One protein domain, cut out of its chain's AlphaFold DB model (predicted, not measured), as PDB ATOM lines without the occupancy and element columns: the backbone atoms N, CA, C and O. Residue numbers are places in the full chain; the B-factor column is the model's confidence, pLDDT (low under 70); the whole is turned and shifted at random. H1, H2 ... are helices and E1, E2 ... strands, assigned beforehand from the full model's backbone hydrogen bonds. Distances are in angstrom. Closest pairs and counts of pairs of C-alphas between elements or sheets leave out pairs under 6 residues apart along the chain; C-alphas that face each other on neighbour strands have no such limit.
ATOM      1  N   PRO A 173     151.541 116.266 127.896       73.00
ATOM      2  CA  PRO A 173     151.644 117.331 126.917       73.00
ATOM      3  C   PRO A 173     152.386 116.880 125.661       73.00
ATOM      4  O   PRO A 173     153.502 116.365 125.740       73.00
ATOM      5  N   VAL A 174     151.807 117.158 124.495       78.19
ATOM      6  CA  VAL A 174     152.432 116.859 123.206       78.19
ATOM      7  C   VAL A 174     152.929 118.160 122.589       78.19
ATOM      8  O   VAL A 174     152.127 119.002 122.193       78.19
ATOM      9  N   CYS A 175     154.249 118.311 122.471       84.44
ATOM     10  CA  CYS A 175     154.870 119.425 121.759       84.44
ATOM     11  C   CYS A 175     155.856 118.942 120.686       84.44
ATOM     12  O   CYS A 175     156.508 117.913 120.875       84.44
ATOM     13  N   PRO A 176     155.997 119.674 119.562       87.94
ATOM     14  CA  PRO A 176     157.047 119.423 118.579       87.94
ATOM     15  C   PRO A 176     158.451 119.455 119.198       87.94
ATOM     16  O   PRO A 176     158.684 120.129 120.203       87.94
ATOM     17  N   MET A 177     159.408 118.783 118.550       81.75
ATOM     18  CA  MET A 177     160.811 118.773 118.979       81.75
ATOM     19  C   MET A 177     161.341 120.205 119.165       81.75
ATOM     20  O   MET A 177     161.169 121.050 118.286       81.75
ATOM     21  N   ASN A 178     162.019 120.454 120.291       82.56
ATOM     22  CA  ASN A 178     162.556 121.755 120.734       82.56
ATOM     23  C   ASN A 178     161.531 122.782 121.248       82.56
ATOM     24  O   ASN A 178     161.908 123.920 121.534       82.56
ATOM     25  N   LEU A 179     160.260 122.403 121.400       85.69
ATOM     26  CA  LEU A 179     159.263 123.216 122.093       85.69
ATOM     27  C   LEU A 179     158.883 122.562 123.418       85.69
ATOM     28  O   LEU A 179     158.859 121.341 123.545       85.69
ATOM     29  N   ASN A 180     158.562 123.395 124.397       84.00
ATOM     30  CA  ASN A 180     158.132 122.958 125.713       84.00
ATOM     31  C   ASN A 180     156.648 123.257 125.901       84.00
ATOM     32  O   ASN A 180     156.164 124.296 125.432       84.00
ATOM     33  N   PRO A 181     155.931 122.361 126.589       81.81
ATOM     34  CA  PRO A 181     154.536 122.574 126.898       81.81
ATOM     35  C   PRO A 181     154.381 123.631 127.980       81.81
ATOM     36  O   PRO A 181     155.155 123.693 128.933       81.81
ATOM     37  N   VAL A 182     153.357 124.457 127.826       80.00
ATOM     38  CA  VAL A 182     153.069 125.552 128.749       80.00
ATOM     39  C   VAL A 182     151.698 125.374 129.365       80.00
ATOM     40  O   VAL A 182     151.550 125.232 130.573       80.00
ATOM     41  N   CYS A 183     150.679 125.370 128.520       78.00
ATOM     42  CA  CYS A 183     149.294 125.254 128.929       78.00
ATOM     43  C   CYS A 183     148.504 124.482 127.878       78.00
ATOM     44  O   CYS A 183     149.040 124.143 126.830       78.00
ATOM     45  N   GLN A 184     147.251 124.174 128.157       78.62
ATOM     46  CA  GLN A 184     146.319 123.600 127.209       78.62
ATOM     47  C   GLN A 184     145.743 124.705 126.327       78.62
ATOM     48  O   GLN A 184     145.591 125.852 126.756       78.62
ATOM     49  N   CYS A 185     145.418 124.353 125.087       75.88
ATOM     50  CA  CYS A 185     144.828 125.292 124.146       75.88
ATOM     51  C   CYS A 185     143.429 125.730 124.578       75.88
ATOM     52  O   CYS A 185     142.713 125.015 125.281       75.88
ATOM     53  N   SER A 186     143.005 126.893 124.085       69.94
ATOM     54  CA  SER A 186     141.600 127.271 124.168       69.94
ATOM     55  C   SER A 186     140.717 126.406 123.251       69.94
ATOM     56  O   SER A 186     141.215 125.782 122.307       69.94
ATOM     57  N   PRO A 187     139.381 126.436 123.432       63.03
ATOM     58  CA  PRO A 187     138.430 125.856 122.484       63.03
ATOM     59  C   PRO A 187     138.581 126.383 121.048       63.03
ATOM     60  O   PRO A 187     138.176 125.710 120.100       63.03
ATOM     61  N   THR A 188     139.130 127.582 120.856       63.22
ATOM     62  CA  THR A 188     139.415 128.171 119.538       63.22
ATOM     63  C   THR A 188     140.859 127.935 119.088       63.22
ATOM     64  O   THR A 188     141.317 128.565 118.139       63.22
ATOM     65  N   SER A 189     141.580 127.019 119.746       72.94
ATOM     66  CA  SER A 189     143.003 126.735 119.516       72.94
ATOM     67  C   SER A 189     143.918 127.942 119.755       72.94
ATOM     68  O   SER A 189     145.023 128.009 119.216       72.94
ATOM     69  N   ALA A 190     143.470 128.898 120.569       75.31
ATOM     70  CA  ALA A 190     144.252 130.056 120.965       75.31
ATOM     71  C   ALA A 190     145.204 129.710 122.116       75.31
ATOM     72  O   ALA A 190     144.926 128.841 122.947       75.31
ATOM     73  N   CYS A 191     146.321 130.431 122.158       77.50
ATOM     74  CA  CYS A 191     147.413 130.243 123.100       77.50
ATOM     75  C   CYS A 191     148.002 131.603 123.515       77.50
ATOM     76  O   CYS A 191     147.812 132.590 122.796       77.50
ATOM     77  N   PRO A 192     148.711 131.689 124.656       76.19
ATOM     78  CA  PRO A 192     149.402 132.916 125.041       76.19
ATOM     79  C   PRO A 192     150.432 133.356 123.987       76.19
ATOM     80  O   PRO A 192     150.905 132.559 123.172       76.19
ATOM     81  N   ALA A 193     150.792 134.642 124.003       76.75
ATOM     82  CA  ALA A 193     151.731 135.214 123.040       76.75
ATOM     83  C   ALA A 193     153.042 134.405 122.972       76.75
ATOM     84  O   ALA A 193     153.561 133.961 123.995       76.75
ATOM     85  N   GLN A 194     153.584 134.245 121.759       79.69
ATOM     86  CA  GLN A 194     154.789 133.445 121.472       79.69
ATOM     87  C   GLN A 194     154.639 131.930 121.707       79.69
ATOM     88  O   GLN A 194     155.637 131.209 121.763       79.69
ATOM     89  N   SER A 195     153.412 131.426 121.825       84.62
ATOM     90  CA  SER A 195     153.131 129.991 121.830       84.62
ATOM     91  C   SER A 195     152.099 129.632 120.766       84.62
ATOM     92  O   SER A 195     151.319 130.478 120.327       84.62
ATOM     93  N   SER A 196     152.120 128.381 120.317       86.75
ATOM     94  CA  SER A 196     151.188 127.861 119.316       86.75
ATOM     95  C   SER A 196     150.533 126.577 119.804       86.75
ATOM     96  O   SER A 196     151.153 125.776 120.503       86.75
ATOM     97  N   CYS A 197     149.260 126.391 119.450       82.31
ATOM     98  CA  CYS A 197     148.521 125.192 119.814       82.31
ATOM     99  C   CYS A 197     148.974 124.000 118.963       82.31
ATOM    100  O   CYS A 197     148.869 124.030 117.736       82.31
ATOM    101  N   SER A 198     149.423 122.930 119.612       84.50
ATOM    102  CA  SER A 198     149.736 121.640 119.008       84.50
ATOM    103  C   SER A 198     149.043 120.538 119.804       84.50
ATOM    104  O   SER A 198     149.289 120.381 120.995       84.50
ATOM    105  N   MET A 199     148.128 119.795 119.172       75.75
ATOM    106  CA  MET A 199     147.442 118.643 119.789       75.75
ATOM    107  C   MET A 199     146.789 118.937 121.159       75.75
ATOM    108  O   MET A 199     146.763 118.083 122.041       75.75
ATOM    109  N   GLY A 200     146.258 120.150 121.351       74.81
ATOM    110  CA  GLY A 200     145.643 120.568 122.618       74.81
ATOM    111  C   GLY A 200     146.621 121.158 123.639       74.81
ATOM    112  O   GLY A 200     146.181 121.599 124.691       74.81
ATOM    113  N   THR A 201     147.915 121.247 123.317       81.12
ATOM    114  CA  THR A 201     148.950 121.878 124.148       81.12
ATOM    115  C   THR A 201     149.508 123.133 123.478       81.12
ATOM    116  O   THR A 201     149.942 123.100 122.333       81.12
ATOM    117  N   CYS A 202     149.540 124.254 124.186       83.44
ATOM    118  CA  CYS A 202     150.298 125.435 123.802       83.44
ATOM    119  C   CYS A 202     151.792 125.194 124.031       83.44
ATOM    120  O   CYS A 202     152.236 124.978 125.164       83.44
ATOM    121  N   CYS A 203     152.560 125.262 122.948       87.00
ATOM    122  CA  CYS A 203     153.983 124.953 122.911       87.00
ATOM    123  C   CYS A 203     154.809 126.206 122.605       87.00
ATOM    124  O   CYS A 203     154.438 127.006 121.743       87.00
ATOM    125  N   THR A 204     155.940 126.385 123.291       86.56
ATOM    126  CA  THR A 204     156.862 127.516 123.069       86.56
ATOM    127  C   THR A 204     158.318 127.140 123.337       86.56
ATOM    128  O   THR A 204     158.609 126.184 124.052       86.56
ATOM    129  N   SER A 205     159.252 127.920 122.797       82.00
ATOM    130  CA  SER A 205     160.677 127.862 123.140       82.00
ATOM    131  C   SER A 205     161.040 128.728 124.364       82.00
ATOM    132  O   SER A 205     162.114 128.549 124.937       82.00
ATOM    133  N   ALA A 206     160.155 129.629 124.813       69.00
ATOM    134  CA  ALA A 206     160.384 130.577 125.914       69.00
ATOM    135  C   ALA A 206     159.840 130.083 127.279       69.00
ATOM    136  O   ALA A 206     158.883 130.627 127.828       69.00
ATOM    137  N   VAL A 207     160.447 129.030 127.839       64.19
ATOM    138  CA  VAL A 207     159.933 128.277 129.014       64.19
ATOM    139  C   VAL A 207     160.025 129.026 130.346       64.19
ATOM    140  O   VAL A 207     159.240 128.781 131.259       64.19
ATOM    141  N   THR A 208     160.992 129.933 130.497       61.97
ATOM    142  CA  THR A 208     161.351 130.527 131.798       61.97
ATOM    143  C   THR A 208     160.207 131.306 132.449       61.97
ATOM    144  O   THR A 208     160.066 131.254 133.669       61.97
ATOM    145  N   THR A 209     159.343 131.943 131.655       60.38
ATOM    146  CA  THR A 209     158.148 132.670 132.126       60.38
ATOM    147  C   THR A 209     157.096 131.747 132.759       60.38
ATOM    148  O   THR A 209     156.287 132.193 133.573       60.38
ATOM    149  N   TYR A 210     157.118 130.453 132.425       63.62
ATOM    150  CA  TYR A 210     156.080 129.480 132.781       63.62
ATOM    151  C   TYR A 210     156.483 128.509 133.903       63.62
ATOM    152  O   TYR A 210     155.653 127.739 134.375       63.62
ATOM    153  N   ASN A 211     157.718 128.591 134.409       70.38
ATOM    154  CA  ASN A 211     158.159 127.834 135.593       70.38
ATOM    155  C   ASN A 211     157.812 128.526 136.925       70.38
ATOM    156  O   ASN A 211     157.983 127.946 137.995       70.38
ATOM    157  N   GLN A 212     157.321 129.762 136.863       81.50
ATOM    158  CA  GLN A 212     157.022 130.618 138.017       81.50
ATOM    159  C   GLN A 212     155.519 130.675 138.341       81.50
ATOM    160  O   GLN A 212     155.066 131.528 139.102       81.50
ATOM    161  N   VAL A 213     154.721 129.800 137.727       86.12
ATOM    162  CA  VAL A 213     153.258 129.814 137.844       86.12
ATOM    163  C   VAL A 213     152.782 129.258 139.196       86.12
ATOM    164  O   VAL A 213     153.494 128.488 139.842       86.12
ATOM    165  N   PRO A 214     151.567 129.598 139.656       89.19
ATOM    166  CA  PRO A 214     151.067 129.101 140.937       89.19
ATOM    167  C   PRO A 214     150.987 127.570 140.958       89.19
ATOM    168  O   PRO A 214     150.477 126.959 140.015       89.19
ATOM    169  N   GLY A 215     151.476 126.959 142.036       89.19
ATOM    170  CA  GLY A 215     151.590 125.512 142.218       89.19
ATOM    171  C   GLY A 215     152.917 124.890 141.763       89.19
ATOM    172  O   GLY A 215     153.087 123.676 141.907       89.19
ATOM    173  N   THR A 216     153.869 125.673 141.242       88.62
ATOM    174  CA  THR A 216     155.243 125.202 140.981       88.62
ATOM    175  C   THR A 216     156.142 125.348 142.203       88.62
ATOM    176  O   THR A 216     155.785 125.989 143.194       88.62
ATOM    177  N   SER A 217     157.319 124.719 142.148       89.94
ATOM    178  CA  SER A 217     158.312 124.806 143.215       89.94
ATOM    179  C   SER A 217     158.991 126.173 143.263       89.94
ATOM    180  O   SER A 217     159.440 126.674 142.233       89.94
ATOM    181  N   CYS A 218     159.183 126.708 144.463       91.75
ATOM    182  CA  CYS A 218     159.911 127.949 144.716       91.75
ATOM    183  C   CYS A 218     160.832 127.814 145.933       91.75
ATOM    184  O   CYS A 218     160.721 126.877 146.720       91.75
ATOM    185  N   GLN A 219     161.760 128.753 146.065       93.31
ATOM    186  CA  GLN A 219     162.652 128.954 147.212       93.31
ATOM    187  C   GLN A 219     162.471 130.355 147.811       93.31
ATOM    188  O   GLN A 219     162.596 130.545 149.017       93.31
ATOM    189  N   HIS A 220     162.145 131.342 146.971       91.69
ATOM    190  CA  HIS A 220     161.896 132.722 147.372       91.69
ATOM    191  C   HIS A 220     160.594 133.242 146.765       91.69
ATOM    192  O   HIS A 220     160.223 132.864 145.654       91.69
ATOM    193  N   ASN A 221     159.938 134.176 147.458       92.00
ATOM    194  CA  ASN A 221     158.674 134.766 147.004       92.00
ATOM    195  C   ASN A 221     158.791 135.439 145.625       92.00
ATOM    196  O   ASN A 221     157.855 135.382 144.835       92.00
ATOM    197  N   THR A 222     159.956 136.012 145.304       91.25
ATOM    198  CA  THR A 222     160.250 136.660 144.012       91.25
ATOM    199  C   THR A 222     160.204 135.718 142.812       91.25
ATOM    200  O   THR A 222     160.175 136.192 141.682       91.25
ATOM    201  N   GLN A 223     160.199 134.403 143.038       91.50
ATOM    202  CA  GLN A 223     160.108 133.392 141.986       91.50
ATOM    203  C   GLN A 223     158.663 133.048 141.614       91.50
ATOM    204  O   GLN A 223     158.460 132.225 140.729       91.50
ATOM    205  N   CYS A 224     157.673 133.637 142.287       90.88
ATOM    206  CA  CYS A 224     156.264 133.371 142.041       90.88
ATOM    207  C   CYS A 224     155.618 134.507 141.245       90.88
ATOM    208  O   CYS A 224     155.646 135.675 141.647       90.88
ATOM    209  N   ASN A 225     154.988 134.156 140.128       89.44
ATOM    210  CA  ASN A 225     154.233 135.091 139.309       89.44
ATOM    211  C   ASN A 225     153.032 135.629 140.099       89.44
ATOM    212  O   ASN A 225     152.158 134.877 140.537       89.44
ATOM    213  N   GLY A 226     152.998 136.953 140.261       87.75
ATOM    214  CA  GLY A 226     152.045 137.663 141.120       87.75
ATOM    215  C   GLY A 226     152.700 138.330 142.334       87.75
ATOM    216  O   GLY A 226     152.062 139.161 142.982       87.75
ATOM    217  N   TYR A 227     153.980 138.046 142.615       90.88
ATOM    218  CA  TYR A 227     154.675 138.571 143.793       90.88
ATOM    219  C   TYR A 227     154.843 140.088 143.748       90.88
ATOM    220  O   TYR A 227     154.583 140.766 144.738       90.88
ATOM    221  N   SER A 228     155.194 140.644 142.584       90.00
ATOM    222  CA  SER A 228     155.312 142.098 142.393       90.00
ATOM    223  C   SER A 228     154.012 142.850 142.701       90.00
ATOM    224  O   SER A 228     154.050 144.021 143.064       90.00
ATOM    225  N   SER A 229     152.867 142.170 142.587       91.50
ATOM    226  CA  SER A 229     151.533 142.690 142.908       91.50
ATOM    227  C   SER A 229     151.023 142.221 144.277       91.50
ATOM    228  O   SER A 229     149.836 142.347 144.559       91.50
ATOM    229  N   SER A 230     151.887 141.645 145.123       91.81
ATOM    230  CA  SER A 230     151.535 141.077 146.438       91.81
ATOM    231  C   SER A 230     150.411 140.025 146.397       91.81
ATOM    232  O   SER A 230     149.697 139.820 147.380       91.81
ATOM    233  N   CYS A 231     150.235 139.365 145.249       92.25
ATOM    234  CA  CYS A 231     149.191 138.366 145.015       92.25
ATOM    235  C   CYS A 231     149.700 136.931 145.164       92.25
ATOM    236  O   CYS A 231     148.889 136.014 145.219       92.25
ATOM    237  N   SER A 232     151.017 136.719 145.229       93.00
ATOM    238  CA  SER A 232     151.604 135.397 145.446       93.00
ATOM    239  C   SER A 232     152.717 135.410 146.485       93.00
ATOM    240  O   SER A 232     153.420 136.408 146.632       93.00
ATOM    241  N   SER A 233     152.932 134.271 147.133       93.00
ATOM    242  CA  SER A 233     154.031 134.024 148.068       93.00
ATOM    243  C   SER A 233     154.581 132.608 147.885       93.00
ATOM    244  O   SER A 233     153.885 131.735 147.367       93.00
ATOM    245  N   CYS A 234     155.823 132.373 148.304       93.12
ATOM    246  CA  CYS A 234     156.400 131.038 148.353       93.12
ATOM    247  C   CYS A 234     156.106 130.414 149.721       93.12
ATOM    248  O   CYS A 234     156.703 130.792 150.728       93.12
ATOM    249  N   VAL A 235     155.180 129.457 149.764       91.06
ATOM    250  CA  VAL A 235     154.758 128.782 150.999       91.06
ATOM    251  C   VAL A 235     155.087 127.304 150.874       91.06
ATOM    252  O   VAL A 235     154.676 126.656 149.918       91.06
ATOM    253  N   GLN A 236     155.851 126.763 151.828       90.44
ATOM    254  CA  GLN A 236     156.275 125.353 151.825       90.44
ATOM    255  C   GLN A 236     156.918 124.918 150.488       90.44
ATOM    256  O   GLN A 236     156.661 123.829 149.981       90.44
ATOM    257  N   ASN A 237     157.770 125.777 149.918       91.88
ATOM    258  CA  ASN A 237     158.408 125.594 148.607       91.88
ATOM    259  C   ASN A 237     157.437 125.511 147.419       91.88
ATOM    260  O   ASN A 237     157.822 125.004 146.368       91.88
ATOM    261  N   VAL A 238     156.201 125.993 147.555       91.56
ATOM    262  CA  VAL A 238     155.204 126.051 146.479       91.56
ATOM    263  C   VAL A 238     154.761 127.497 146.269       91.56
ATOM    264  O   VAL A 238     154.545 128.233 147.230       91.56
ATOM    265  N   CYS A 239     154.627 127.926 145.014       92.00
ATOM    266  CA  CYS A 239     154.057 129.232 144.703       92.00
ATOM    267  C   CYS A 239     152.555 129.240 144.977       92.00
ATOM    268  O   CYS A 239     151.804 128.490 144.352       92.00
ATOM    269  N   VAL A 240     152.113 130.107 145.885       92.12
ATOM    270  CA  VAL A 240     150.728 130.171 146.351       92.12
ATOM    271  C   VAL A 240     150.113 131.542 146.144       92.12
ATOM    272  O   VAL A 240     150.789 132.545 146.359       92.12
ATOM    273  N   CYS A 241     148.833 131.591 145.765       92.00
ATOM    274  CA  CYS A 241     148.082 132.839 145.708       92.00
ATOM    275  C   CYS A 241     147.596 133.253 147.097       92.00
ATOM    276  O   CYS A 241     147.034 132.456 147.837       92.00
ATOM    277  N   VAL A 242     147.823 134.513 147.452       89.69
ATOM    278  CA  VAL A 242     147.518 135.066 148.778       89.69
ATOM    279  C   VAL A 242     146.598 136.278 148.658       89.69
ATOM    280  O   VAL A 242     146.331 136.762 147.557       89.69
ATOM    281  N   ASN A 243     146.099 136.781 149.789       85.50
ATOM    282  CA  ASN A 243     145.255 137.981 149.850       85.50
ATOM    283  C   ASN A 243     143.964 137.883 149.011       85.50
ATOM    284  O   ASN A 243     143.528 138.873 148.431       85.50
ATOM    285  N   GLY A 244     143.366 136.692 148.894       81.69
ATOM    286  CA  GLY A 244     142.167 136.474 148.072       81.69
ATOM    287  C   GLY A 244     142.422 136.440 146.558       81.69
ATOM    288  O   GLY A 244     141.471 136.372 145.781       81.69
ATOM    289  N   ALA A 245     143.688 136.463 146.126       89.12
ATOM    290  CA  ALA A 245     144.036 136.278 144.726       89.12
ATOM    291  C   ALA A 245     143.766 134.830 144.283       89.12
ATOM    292  O   ALA A 245     143.824 133.894 145.078       89.12
ATOM    293  N   THR A 246     143.485 134.639 142.997       88.25
ATOM    294  CA  THR A 246     143.225 133.323 142.399       88.25
ATOM    295  C   THR A 246     144.263 133.029 141.324       88.25
ATOM    296  O   THR A 246     144.705 133.936 140.611       88.25
ATOM    297  N   SER A 247     144.651 131.761 141.194       87.69
ATOM    298  CA  SER A 247     145.516 131.331 140.101       87.69
ATOM    299  C   SER A 247     144.770 131.397 138.775       87.69
ATOM    300  O   SER A 247     143.694 130.818 138.623       87.69
ATOM    301  N   ASN A 248     145.384 132.042 137.786       80.19
ATOM    302  CA  ASN A 248     145.007 131.890 136.385       80.19
ATOM    303  C   ASN A 248     145.917 130.947 135.615       80.19
ATOM    304  O   ASN A 248     145.955 131.009 134.395       80.19
ATOM    305  N   GLY A 249     146.678 130.118 136.326       79.12
ATOM    306  CA  GLY A 249     147.637 129.176 135.765       79.12
ATOM    307  C   GLY A 249     148.850 129.806 135.083       79.12
ATOM    308  O   GLY A 249     149.781 129.092 134.746       79.12
ATOM    309  N   ALA A 250     148.914 131.133 134.958       80.94
ATOM    310  CA  ALA A 250     150.142 131.853 134.628       80.94
ATOM    311  C   ALA A 250     150.650 132.692 135.812       80.94
ATOM    312  O   ALA A 250     151.854 132.832 136.015       80.94
ATOM    313  N   SER A 251     149.744 133.260 136.601       86.31
ATOM    314  CA  SER A 251     150.037 134.179 137.698       86.31
ATOM    315  C   SER A 251     148.909 134.167 138.730       86.31
ATOM    316  O   SER A 251     147.772 133.798 138.425       86.31
ATOM    317  N   CYS A 252     149.210 134.598 139.951       89.94
ATOM    318  CA  CYS A 252     148.186 134.942 140.928       89.94
ATOM    319  C   CYS A 252     147.681 136.363 140.685       89.94
ATOM    320  O   CYS A 252     148.469 137.311 140.669       89.94
ATOM    321  N   GLN A 253     146.368 136.520 140.524       89.31
ATOM    322  CA  GLN A 253     145.739 137.815 140.260       89.31
ATOM    323  C   GLN A 253     144.474 138.005 141.098       89.31
ATOM    324  O   GLN A 253     143.767 137.047 141.415       89.31
ATOM    325  N   GLN A 254     144.175 139.259 141.435       88.81
ATOM    326  CA  GLN A 254     142.899 139.635 142.040       88.81
ATOM    327  C   GLN A 254     141.807 139.573 140.973       88.81
ATOM    328  O   GLN A 254     141.805 140.357 140.025       88.81
ATOM    329  N   LEU A 255     140.883 138.630 141.127       83.06
ATOM    330  CA  LEU A 255     139.715 138.487 140.267       83.06
ATOM    331  C   LEU A 255     138.459 138.796 141.074       83.06
ATOM    332  O   LEU A 255     138.392 138.519 142.270       83.06
ATOM    333  N   SER A 256     137.441 139.356 140.418       86.50
ATOM    334  CA  SER A 256     136.167 139.582 141.099       86.50
ATOM    335  C   SER A 256     135.568 138.242 141.569       86.50
ATOM    336  O   SER A 256     135.624 137.258 140.819       86.50
ATOM    337  N   PRO A 257     134.937 138.183 142.757       84.88
ATOM    338  CA  PRO A 257     134.322 136.953 143.259       84.88
ATOM    339  C   PRO A 257     133.292 136.345 142.299       84.88
ATOM    340  O   PRO A 257     133.158 135.129 142.227       84.88
ATOM    341  N   VAL A 258     132.596 137.184 141.524       84.31
ATOM    342  CA  VAL A 258     131.611 136.751 140.521       84.31
ATOM    343  C   VAL A 258     132.275 135.940 139.410       84.31
ATOM    344  O   VAL A 258     131.799 134.857 139.082       84.31
ATOM    345  N   VAL A 259     133.398 136.427 138.875       81.69
ATOM    346  CA  VAL A 259     134.154 135.739 137.816       81.69
ATOM    347  C   VAL A 259     134.714 134.414 138.332       81.69
ATOM    348  O   VAL A 259     134.586 133.391 137.665       81.69
ATOM    349  N   VAL A 260     135.264 134.400 139.551       81.56
ATOM    350  CA  VAL A 260     135.766 133.171 140.186       81.56
ATOM    351  C   VAL A 260     134.637 132.169 140.422       81.56
ATOM    352  O   VAL A 260     134.800 130.979 140.162       81.56
ATOM    353  N   HIS A 261     133.473 132.622 140.884       82.19
ATOM    354  CA  HIS A 261     132.338 131.734 141.092       82.19
ATOM    355  C   HIS A 261     131.845 131.136 139.770       82.19
ATOM    356  O   HIS A 261     131.674 129.918 139.697       82.19
ATOM    357  N   GLN A 262     131.681 131.957 138.728       78.62
ATOM    358  CA  GLN A 262     131.290 131.499 137.393       78.62
ATOM    359  C   GLN A 262     132.258 130.444 136.861       78.62
ATOM    360  O   GLN A 262     131.822 129.419 136.355       78.62
ATOM    361  N   ALA A 263     133.560 130.639 137.056       76.88
ATOM    362  CA  ALA A 263     134.602 129.669 136.729       76.88
ATOM    363  C   ALA A 263     134.442 128.327 137.454       76.88
ATOM    364  O   ALA A 263     134.504 127.257 136.849       76.88
ATOM    365  N   ARG A 264     134.238 128.393 138.777       79.75
ATOM    366  CA  ARG A 264     134.152 127.226 139.666       79.75
ATOM    367  C   ARG A 264     132.930 126.364 139.369       79.75
ATOM    368  O   ARG A 264     132.979 125.162 139.611       79.75
ATOM    369  N   THR A 265     131.852 126.958 138.863       76.31
ATOM    370  CA  THR A 265     130.608 126.253 138.505       76.31
ATOM    371  C   THR A 265     130.391 126.112 137.000       76.31
ATOM    372  O   THR A 265     129.454 125.440 136.586       76.31
ATOM    373  N   GLY A 266     131.242 126.732 136.182       74.50
ATOM    374  CA  GLY A 266     131.127 126.763 134.727       74.50
ATOM    375  C   GLY A 266     131.501 125.440 134.067       74.50
ATOM    376  O   GLY A 266     132.157 124.587 134.674       74.50
ATOM    377  N   CYS A 267     131.078 125.284 132.813       72.62
ATOM    378  CA  CYS A 267     131.311 124.076 132.014       72.62
ATOM    379  C   CYS A 267     132.761 123.966 131.548       72.62
ATOM    380  O   CYS A 267     133.217 122.894 131.164       72.62
ATOM    381  N   ASP A 268     133.459 125.094 131.541       70.44
ATOM    382  CA  ASP A 268     134.813 125.239 131.054       70.44
ATOM    383  C   ASP A 268     135.611 126.213 131.938       70.44
ATOM    384  O   ASP A 268     135.096 126.857 132.858       70.44
ATOM    385  N   GLN A 269     136.896 126.344 131.621       66.44
ATOM    386  CA  GLN A 269     137.818 127.318 132.211       66.44
ATOM    387  C   GLN A 269     137.564 128.770 131.750       66.44
ATOM    388  O   GLN A 269     138.460 129.603 131.806       66.44
ATOM    389  N   TYR A 270     136.385 129.096 131.233       68.62
ATOM    390  CA  TYR A 270     135.998 130.459 130.854       68.62
ATOM    391  C   TYR A 270     134.783 130.915 131.665       68.62
ATOM    392  O   TYR A 270     134.240 131.990 131.432       68.62
ATOM    393  N   GLY A 271     134.354 130.101 132.639       71.00
ATOM    394  CA  GLY A 271     133.145 130.363 133.406       71.00
ATOM    395  C   GLY A 271     131.894 130.334 132.537       71.00
ATOM    396  O   GLY A 271     130.859 130.860 132.952       71.00
ATOM    397  N   SER A 272     131.974 129.728 131.346       74.94
ATOM    398  CA  SER A 272     130.835 129.626 130.450       74.94
ATOM    399  C   SER A 272     129.747 128.803 131.136       74.94
ATOM    400  O   SER A 272     130.032 127.723 131.678       74.94
ATOM    401  N   PRO A 273     128.490 129.271 131.123       72.69
ATOM    402  CA  PRO A 273     127.396 128.506 131.688       72.69
ATOM    403  C   PRO A 273     127.262 127.178 130.945       72.69
ATOM    404  O   PRO A 273     127.356 127.120 129.717       72.69
ATOM    405  N   CYS A 274     127.017 126.105 131.689       73.19
ATOM    406  CA  CYS A 274     126.719 124.814 131.091       73.19
ATOM    407  C   CYS A 274     125.264 124.797 130.632       73.19
ATOM    408  O   CYS A 274     124.370 125.137 131.411       73.19
ATOM    409  N   ARG A 275     125.004 124.339 129.407       75.31
ATOM    410  CA  ARG A 275     123.647 123.969 129.002       75.31
ATOM    411  C   ARG A 275     123.630 122.689 128.197       75.31
ATOM    412  O   ARG A 275     124.555 122.379 127.451       75.31
ATOM    413  N   PHE A 276     122.516 121.985 128.322       76.38
ATOM    414  CA  PHE A 276     122.161 120.932 127.397       76.38
ATOM    415  C   PHE A 276     121.603 121.527 126.115       76.38
ATOM    416  O   PHE A 276     120.584 122.230 126.126       76.38
ATOM    417  N   VAL A 277     122.265 121.208 125.008       70.62
ATOM    418  CA  VAL A 277     121.748 121.416 123.659       70.62
ATOM    419  C   VAL A 277     121.381 120.064 123.066       70.62
ATOM    420  O   VAL A 277     122.070 119.068 123.275       70.62
ATOM    421  N   ILE A 278     120.264 120.012 122.350       70.00
ATOM    422  CA  ILE A 278     119.775 118.783 121.731       70.00
ATOM    423  C   ILE A 278     119.871 118.924 120.214       70.00
ATOM    424  O   ILE A 278     119.589 119.986 119.663       70.00
ATOM    425  N   SER A 279     120.287 117.842 119.556       60.00
ATOM    426  CA  SER A 279     120.239 117.686 118.105       60.00
ATOM    427  C   SER A 279     119.509 116.388 117.775       60.00
ATOM    428  O   SER A 279     119.895 115.319 118.257       60.00
ATOM    429  N   THR A 280     118.495 116.469 116.912       54.03
ATOM    430  CA  THR A 280     117.747 115.299 116.418       54.03
ATOM    431  C   THR A 280     118.646 114.293 115.689       54.03
ATOM    432  O   THR A 280     118.321 113.111 115.610       54.03
ATOM    433  N   ALA A 281     119.810 114.733 115.193       52.97
ATOM    434  CA  ALA A 281     120.770 113.887 114.491       52.97
ATOM    435  C   ALA A 281     121.611 113.000 115.425       52.97
ATOM    436  O   ALA A 281     122.117 111.969 114.987       52.97
ATOM    437  N   ARG A 282     121.799 113.389 116.696       53.75
ATOM    438  CA  ARG A 282     122.745 112.717 117.607       53.75
ATOM    439  C   ARG A 282     122.121 111.714 118.553       53.75
ATOM    440  O   ARG A 282     122.859 111.001 119.225       53.75
ATOM    441  N   ARG A 283     120.791 111.659 118.608       66.25
ATOM    442  CA  ARG A 283     120.063 110.787 119.530       66.25
ATOM    443  C   ARG A 283     120.607 110.846 120.980       66.25
ATOM    444  O   ARG A 283     120.516 109.859 121.698       66.25
ATOM    445  N   LYS A 284     121.211 111.977 121.394       66.94
ATOM    446  CA  LYS A 284     121.729 112.265 122.747       66.94
ATOM    447  C   LYS A 284     121.859 113.782 122.977       66.94
ATOM    448  O   LYS A 284     122.236 114.499 122.043       66.94
ATOM    449  N   PRO A 285     121.600 114.284 124.198       71.44
ATOM    450  CA  PRO A 285     121.889 115.663 124.585       71.44
ATOM    451  C   PRO A 285     123.398 115.910 124.677       71.44
ATOM    452  O   PRO A 285     124.149 115.045 125.121       71.44
ATOM    453  N   LEU A 286     123.837 117.109 124.304       70.25
ATOM    454  CA  LEU A 286     125.207 117.575 124.501       70.25
ATOM    455  C   LEU A 286     125.250 118.513 125.705       70.25
ATOM    456  O   LEU A 286     124.591 119.551 125.686       70.25
ATOM    457  N   PHE A 287     126.061 118.173 126.704       74.88
ATOM    458  CA  PHE A 287     126.398 119.061 127.811       74.88
ATOM    459  C   PHE A 287     127.644 119.870 127.448       74.88
ATOM    460  O   PHE A 287     128.732 119.310 127.335       74.88
ATOM    461  N   ALA A 288     127.486 121.165 127.182       68.19
ATOM    462  CA  ALA A 288     128.585 121.997 126.704       68.19
ATOM    463  C   ALA A 288     128.505 123.430 127.249       68.19
ATOM    464  O   ALA A 288     127.415 123.891 127.624       68.19
ATOM    465  N   PRO A 289     129.641 124.151 127.277       68.44
ATOM    466  CA  PRO A 289     129.629 125.589 127.496       68.44
ATOM    467  C   PRO A 289     128.792 126.275 126.413       68.44
ATOM    468  O   PRO A 289     128.890 125.935 125.232       68.44
ATOM    469  N   VAL A 290     127.976 127.251 126.808       64.06
ATOM    470  CA  VAL A 290     127.233 128.110 125.877       64.06
ATOM    471  C   VAL A 290     127.566 129.581 126.106       64.06
ATOM    472  O   VAL A 290     127.723 130.019 127.242       64.06
ATOM    473  N   GLY A 291     127.626 130.353 125.021       62.72
ATOM    474  CA  GLY A 291     127.983 131.773 125.032       62.72
ATOM    475  C   GLY A 291     129.278 132.049 124.274       62.72
ATOM    476  O   GLY A 291     129.840 131.154 123.643       62.72
ATOM    477  N   ASN A 292     129.745 133.299 124.330       55.97
ATOM    478  CA  ASN A 292     131.026 133.684 123.752       55.97
ATOM    479  C   ASN A 292     132.149 133.091 124.613       55.97
ATOM    480  O   ASN A 292     132.605 133.725 125.563       55.97
ATOM    481  N   THR A 293     132.547 131.852 124.310       56.09
ATOM    482  CA  THR A 293     133.812 131.287 124.781       56.09
ATOM    483  C   THR A 293     134.895 132.194 124.228       56.09
ATOM    484  O   THR A 293     135.212 132.123 123.039       56.09
ATOM    485  N   THR A 294     135.359 133.130 125.053       53.41
ATOM    486  CA  THR A 294     136.302 134.160 124.640       53.41
ATOM    487  C   THR A 294     137.490 133.515 123.939       53.41
ATOM    488  O   THR A 294     137.966 132.453 124.338       53.41
ATOM    489  N   GLU A 295     138.008 134.174 122.902       51.47
ATOM    490  CA  GLU A 295     139.232 133.722 122.230       51.47
ATOM    491  C   GLU A 295     140.415 133.618 123.208       51.47
ATOM    492  O   GLU A 295     141.369 132.894 122.944       51.47
ATOM    493  N   THR A 296     140.341 134.299 124.359       57.94
ATOM    494  CA  THR A 296     141.349 134.267 125.421       57.94
ATOM    495  C   THR A 296     140.869 133.486 126.655       57.94
ATOM    496  O   THR A 296     139.759 133.732 127.139       57.94
ATOM    497  N   PRO A 297     141.677 132.545 127.186       60.47
ATOM    498  CA  PRO A 297     141.416 131.880 128.463       60.47
ATOM    499  C   PRO A 297     141.330 132.864 129.619       60.47
ATOM    500  O   PRO A 297     142.239 133.667 129.810       60.47
ATOM    501  N   LEU A 298     140.261 132.758 130.419       65.69
ATOM    502  CA  LEU A 298     140.216 133.419 131.726       65.69
ATOM    503  C   LEU A 298     141.287 132.833 132.657       65.69
ATOM    504  O   LEU A 298     141.886 133.566 133.444       65.69
ATOM    505  N   TRP A 299     141.571 131.532 132.522       76.25
ATOM    506  CA  TRP A 299     142.676 130.864 133.202       76.25
ATOM    507  C   TRP A 299     143.393 129.878 132.263       76.25
ATOM    508  O   TRP A 299     142.758 129.109 131.541       76.25
ATOM    509  N   PHE A 300     144.721 129.902 132.261       74.06
ATOM    510  CA  PHE A 300     145.593 128.980 131.542       74.06
ATOM    511  C   PHE A 300     145.621 127.628 132.251       74.06
ATOM    512  O   PHE A 300     146.115 127.533 133.369       74.06
ATOM    513  N   ASN A 301     145.145 126.559 131.614       74.56
ATOM    514  CA  ASN A 301     145.355 125.227 132.174       74.56
ATOM    515  C   ASN A 301     146.787 124.768 131.935       74.56
ATOM    516  O   ASN A 301     147.137 124.502 130.798       74.56
ATOM    517  N   VAL A 302     147.636 124.726 132.958       74.12
ATOM    518  CA  VAL A 302     149.054 124.373 132.787       74.12
ATOM    519  C   VAL A 302     149.161 122.899 132.419       74.12
ATOM    520  O   VAL A 302     148.496 122.053 133.002       74.12
ATOM    521  N   ALA A 303     150.012 122.571 131.449       71.62
ATOM    522  CA  ALA A 303     150.117 121.191 130.978       71.62
ATOM    523  C   ALA A 303     150.826 120.255 131.979       71.62
ATOM    524  O   ALA A 303     150.725 119.034 131.886       71.62
ATOM    525  N   SER A 304     151.563 120.822 132.934       73.81
ATOM    526  CA  SER A 304     152.201 120.091 134.025       73.81
ATOM    527  C   SER A 304     151.291 120.015 135.246       73.81
ATOM    528  O   SER A 304     150.619 120.986 135.592       73.81
ATOM    529  N   LYS A 305     151.340 118.883 135.957       76.94
ATOM    530  CA  LYS A 305     150.673 118.734 137.255       76.94
ATOM    531  C   LYS A 305     151.171 119.789 138.238       76.94
ATOM    532  O   LYS A 305     152.378 119.967 138.410       76.94
ATOM    533  N   ARG A 306     150.234 120.456 138.909       86.00
ATOM    534  CA  ARG A 306     150.530 121.518 139.873       86.00
ATOM    535  C   ARG A 306     150.366 121.006 141.288       86.00
ATOM    536  O   ARG A 306     149.474 120.208 141.568       86.00
ATOM    537  N   LYS A 307     151.240 121.469 142.173       90.88
ATOM    538  CA  LYS A 307     151.155 121.174 143.597       90.88
ATOM    539  C   LYS A 307     150.273 122.202 144.287       90.88
ATOM    540  O   LYS A 307     150.116 123.338 143.833       90.88
ATOM    541  N   CYS A 308     149.717 121.805 145.409       91.62
ATOM    542  CA  CYS A 308     148.957 122.684 146.270       91.62
ATOM    543  C   CYS A 308     149.305 122.410 147.728       91.62
ATOM    544  O   CYS A 308     149.816 121.346 148.085       91.62
ATOM    545  N   VAL A 309     149.074 123.408 148.570       89.69
ATOM    546  CA  VAL A 309     149.359 123.329 150.000       89.69
ATOM    547  C   VAL A 309     148.052 122.992 150.708       89.69
ATOM    548  O   VAL A 309     147.066 123.697 150.547       89.69
ATOM    549  N   MET A 310     148.026 121.905 151.478       81.38
ATOM    550  CA  MET A 310     146.820 121.475 152.207       81.38
ATOM    551  C   MET A 310     146.772 122.028 153.636       81.38
ATOM    552  O   MET A 310     145.710 122.385 154.128       81.38
ATOM    553  N   ASN A 311     147.931 122.115 154.295       72.88
ATOM    554  CA  ASN A 311     148.051 122.448 155.714       72.88
ATOM    555  C   ASN A 311     148.994 123.640 155.883       72.88
ATOM    556  O   ASN A 311     150.160 123.489 156.263       72.88
ATOM    557  N   SER A 312     148.494 124.827 155.544       71.94
ATOM    558  CA  SER A 312     149.175 126.077 155.868       71.94
ATOM    559  C   SER A 312     148.909 126.445 157.326       71.94
ATOM    560  O   SER A 312     147.802 126.274 157.830       71.94
ATOM    561  N   THR A 313     149.923 126.977 158.004       70.56
ATOM    562  CA  THR A 313     149.783 127.559 159.347       70.56
ATOM    563  C   THR A 313     149.095 128.926 159.323       70.56
ATOM    564  O   THR A 313     148.866 129.507 160.382       70.56
ATOM    565  N   GLU A 314     148.783 129.460 158.137       68.88
ATOM    566  CA  GLU A 314     148.092 130.738 158.006       68.88
ATOM    567  C   GLU A 314     146.582 130.600 158.263       68.88
ATOM    568  O   GLU A 314     145.910 129.775 157.634       68.88
ATOM    569  N   PRO A 315     146.010 131.415 159.166       68.81
ATOM    570  CA  PRO A 315     144.577 131.401 159.424       68.81
ATOM    571  C   PRO A 315     143.797 131.844 158.176       68.81
ATOM    572  O   PRO A 315     144.064 132.899 157.607       68.81
ATOM    573  N   GLY A 316     142.805 131.045 157.768       70.19
ATOM    574  CA  GLY A 316     141.949 131.351 156.613       70.19
ATOM    575  C   GLY A 316     142.558 131.015 155.248       70.19
ATOM    576  O   GLY A 316     142.061 131.489 154.228       70.19
ATOM    577  N   PHE A 317     143.619 130.210 155.216       78.12
ATOM    578  CA  PHE A 317     144.249 129.754 153.984       78.12
ATOM    579  C   PHE A 317     143.322 128.856 153.142       78.12
ATOM    580  O   PHE A 317     142.866 127.815 153.612       78.12
ATOM    581  N   ASP A 318     143.079 129.241 151.886       84.00
ATOM    582  CA  ASP A 318     142.357 128.420 150.906       84.00
ATOM    583  C   ASP A 318     143.343 127.457 150.224       84.00
ATOM    584  O   ASP A 318     144.243 127.896 149.504       84.00
ATOM    585  N   SER A 319     143.182 126.146 150.420       86.06
ATOM    586  CA  SER A 319     144.015 125.125 149.765       86.06
ATOM    587  C   SER A 319     143.903 125.162 148.240       86.06
ATOM    588  O   SER A 319     144.852 124.813 147.539       86.06
ATOM    589  N   ASP A 320     142.772 125.641 147.711       85.81
ATOM    590  CA  ASP A 320     142.538 125.779 146.274       85.81
ATOM    591  C   ASP A 320     143.157 127.064 145.702       85.81
ATOM    592  O   ASP A 320     143.087 127.290 144.494       85.81
ATOM    593  N   SER A 321     143.798 127.903 146.525       83.81
ATOM    594  CA  SER A 321     144.411 129.165 146.087       83.81
ATOM    595  C   SER A 321     145.510 128.978 145.037       83.81
ATOM    596  O   SER A 321     145.732 129.868 144.217       83.81
ATOM    597  N   THR A 322     146.178 127.821 145.000       85.50
ATOM    598  CA  THR A 322     147.131 127.496 143.926       85.50
ATOM    599  C   THR A 322     146.457 126.881 142.713       85.50
ATOM    600  O   THR A 322     147.030 126.930 141.626       85.50
ATOM    601  N   CYS A 323     145.264 126.310 142.869       89.12
ATOM    602  CA  CYS A 323     144.581 125.540 141.844       89.12
ATOM    603  C   CYS A 323     143.742 126.431 140.923       89.12
ATOM    604  O   CYS A 323     143.439 127.585 141.224       89.12
ATOM    605  N   LEU A 324     143.423 125.925 139.731       86.81
ATOM    606  CA  LEU A 324     142.523 126.627 138.831       86.81
ATOM    607  C   LEU A 324     141.115 126.537 139.402       86.81
ATOM    608  O   LEU A 324     140.803 125.586 140.115       86.81
ATOM    609  N   PRO A 325     140.210 127.459 139.053       82.44
ATOM    610  CA  PRO A 325     138.832 127.359 139.518       82.44
ATOM    611  C   PRO A 325     138.149 126.025 139.174       82.44
ATOM    612  O   PRO A 325     137.313 125.540 139.941       82.44
TER     613      PRO A 325
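What this domain is: This is residues 173 to 325 of the 425 residues of an uncharacterized protein of Steinernema carpocapsae (UniProt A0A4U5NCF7). Mostly loops, with little regular structure, join three small antiparallel sheets: E1-E3-E2, hairpin E4 and E5, and the longer hairpin E6 and E7, farthest from the middle. The printed part has 153 residues, 49 in named elements, mixed: E1 E2 E3 H1 E4 E5 H2 E6 E7 H3. It is compact, radius of gyration of the C-alphas 16.8 A, spanning 56 by 41 by 23 A.

Where its parts are: E1, residues 180 to 184, begins at C-alpha 180 (158.132, 122.958, 125.713). E2 is residues 196 to 198, E3 201 to 204, H1 207 to 210, E4 232 to 235, E5 238 to 241 and H2 257 to 265, 12.3 A from first to last C-alpha; E6, 274 to 279, is 16.2 A long, and E7, 284 to 289, is also 16.2 A long. H3, 319 to 322, ends at C-alpha 322 (147.131, 127.496, 143.926).

How they stand to each other: E1 and E3 are antiparallel neighbours, with N 182 and O 202 within hydrogen-bond range at 2.9 A, and in the hairpin E2 and E3 N 198 and O 201 are within that range at 2.8 A. H1 only grazes this sheet. N 233 and O 240 of E4 and E5 are 2.9 A apart; the closest C-alphas of E5 and H3, Val 240 and Thr 322, 5.1 A. N 277 and O 286 pair E6 with E7, 2.9 A. H2, apart from H1 and H3, has every O i to N i+4 pair within range; H1 and H3 are too short.

The domain as a whole: There is no cut. E7 to H3 is a long link of 29 residues. Residues 288 to 298, among others, are under pLDDT 70.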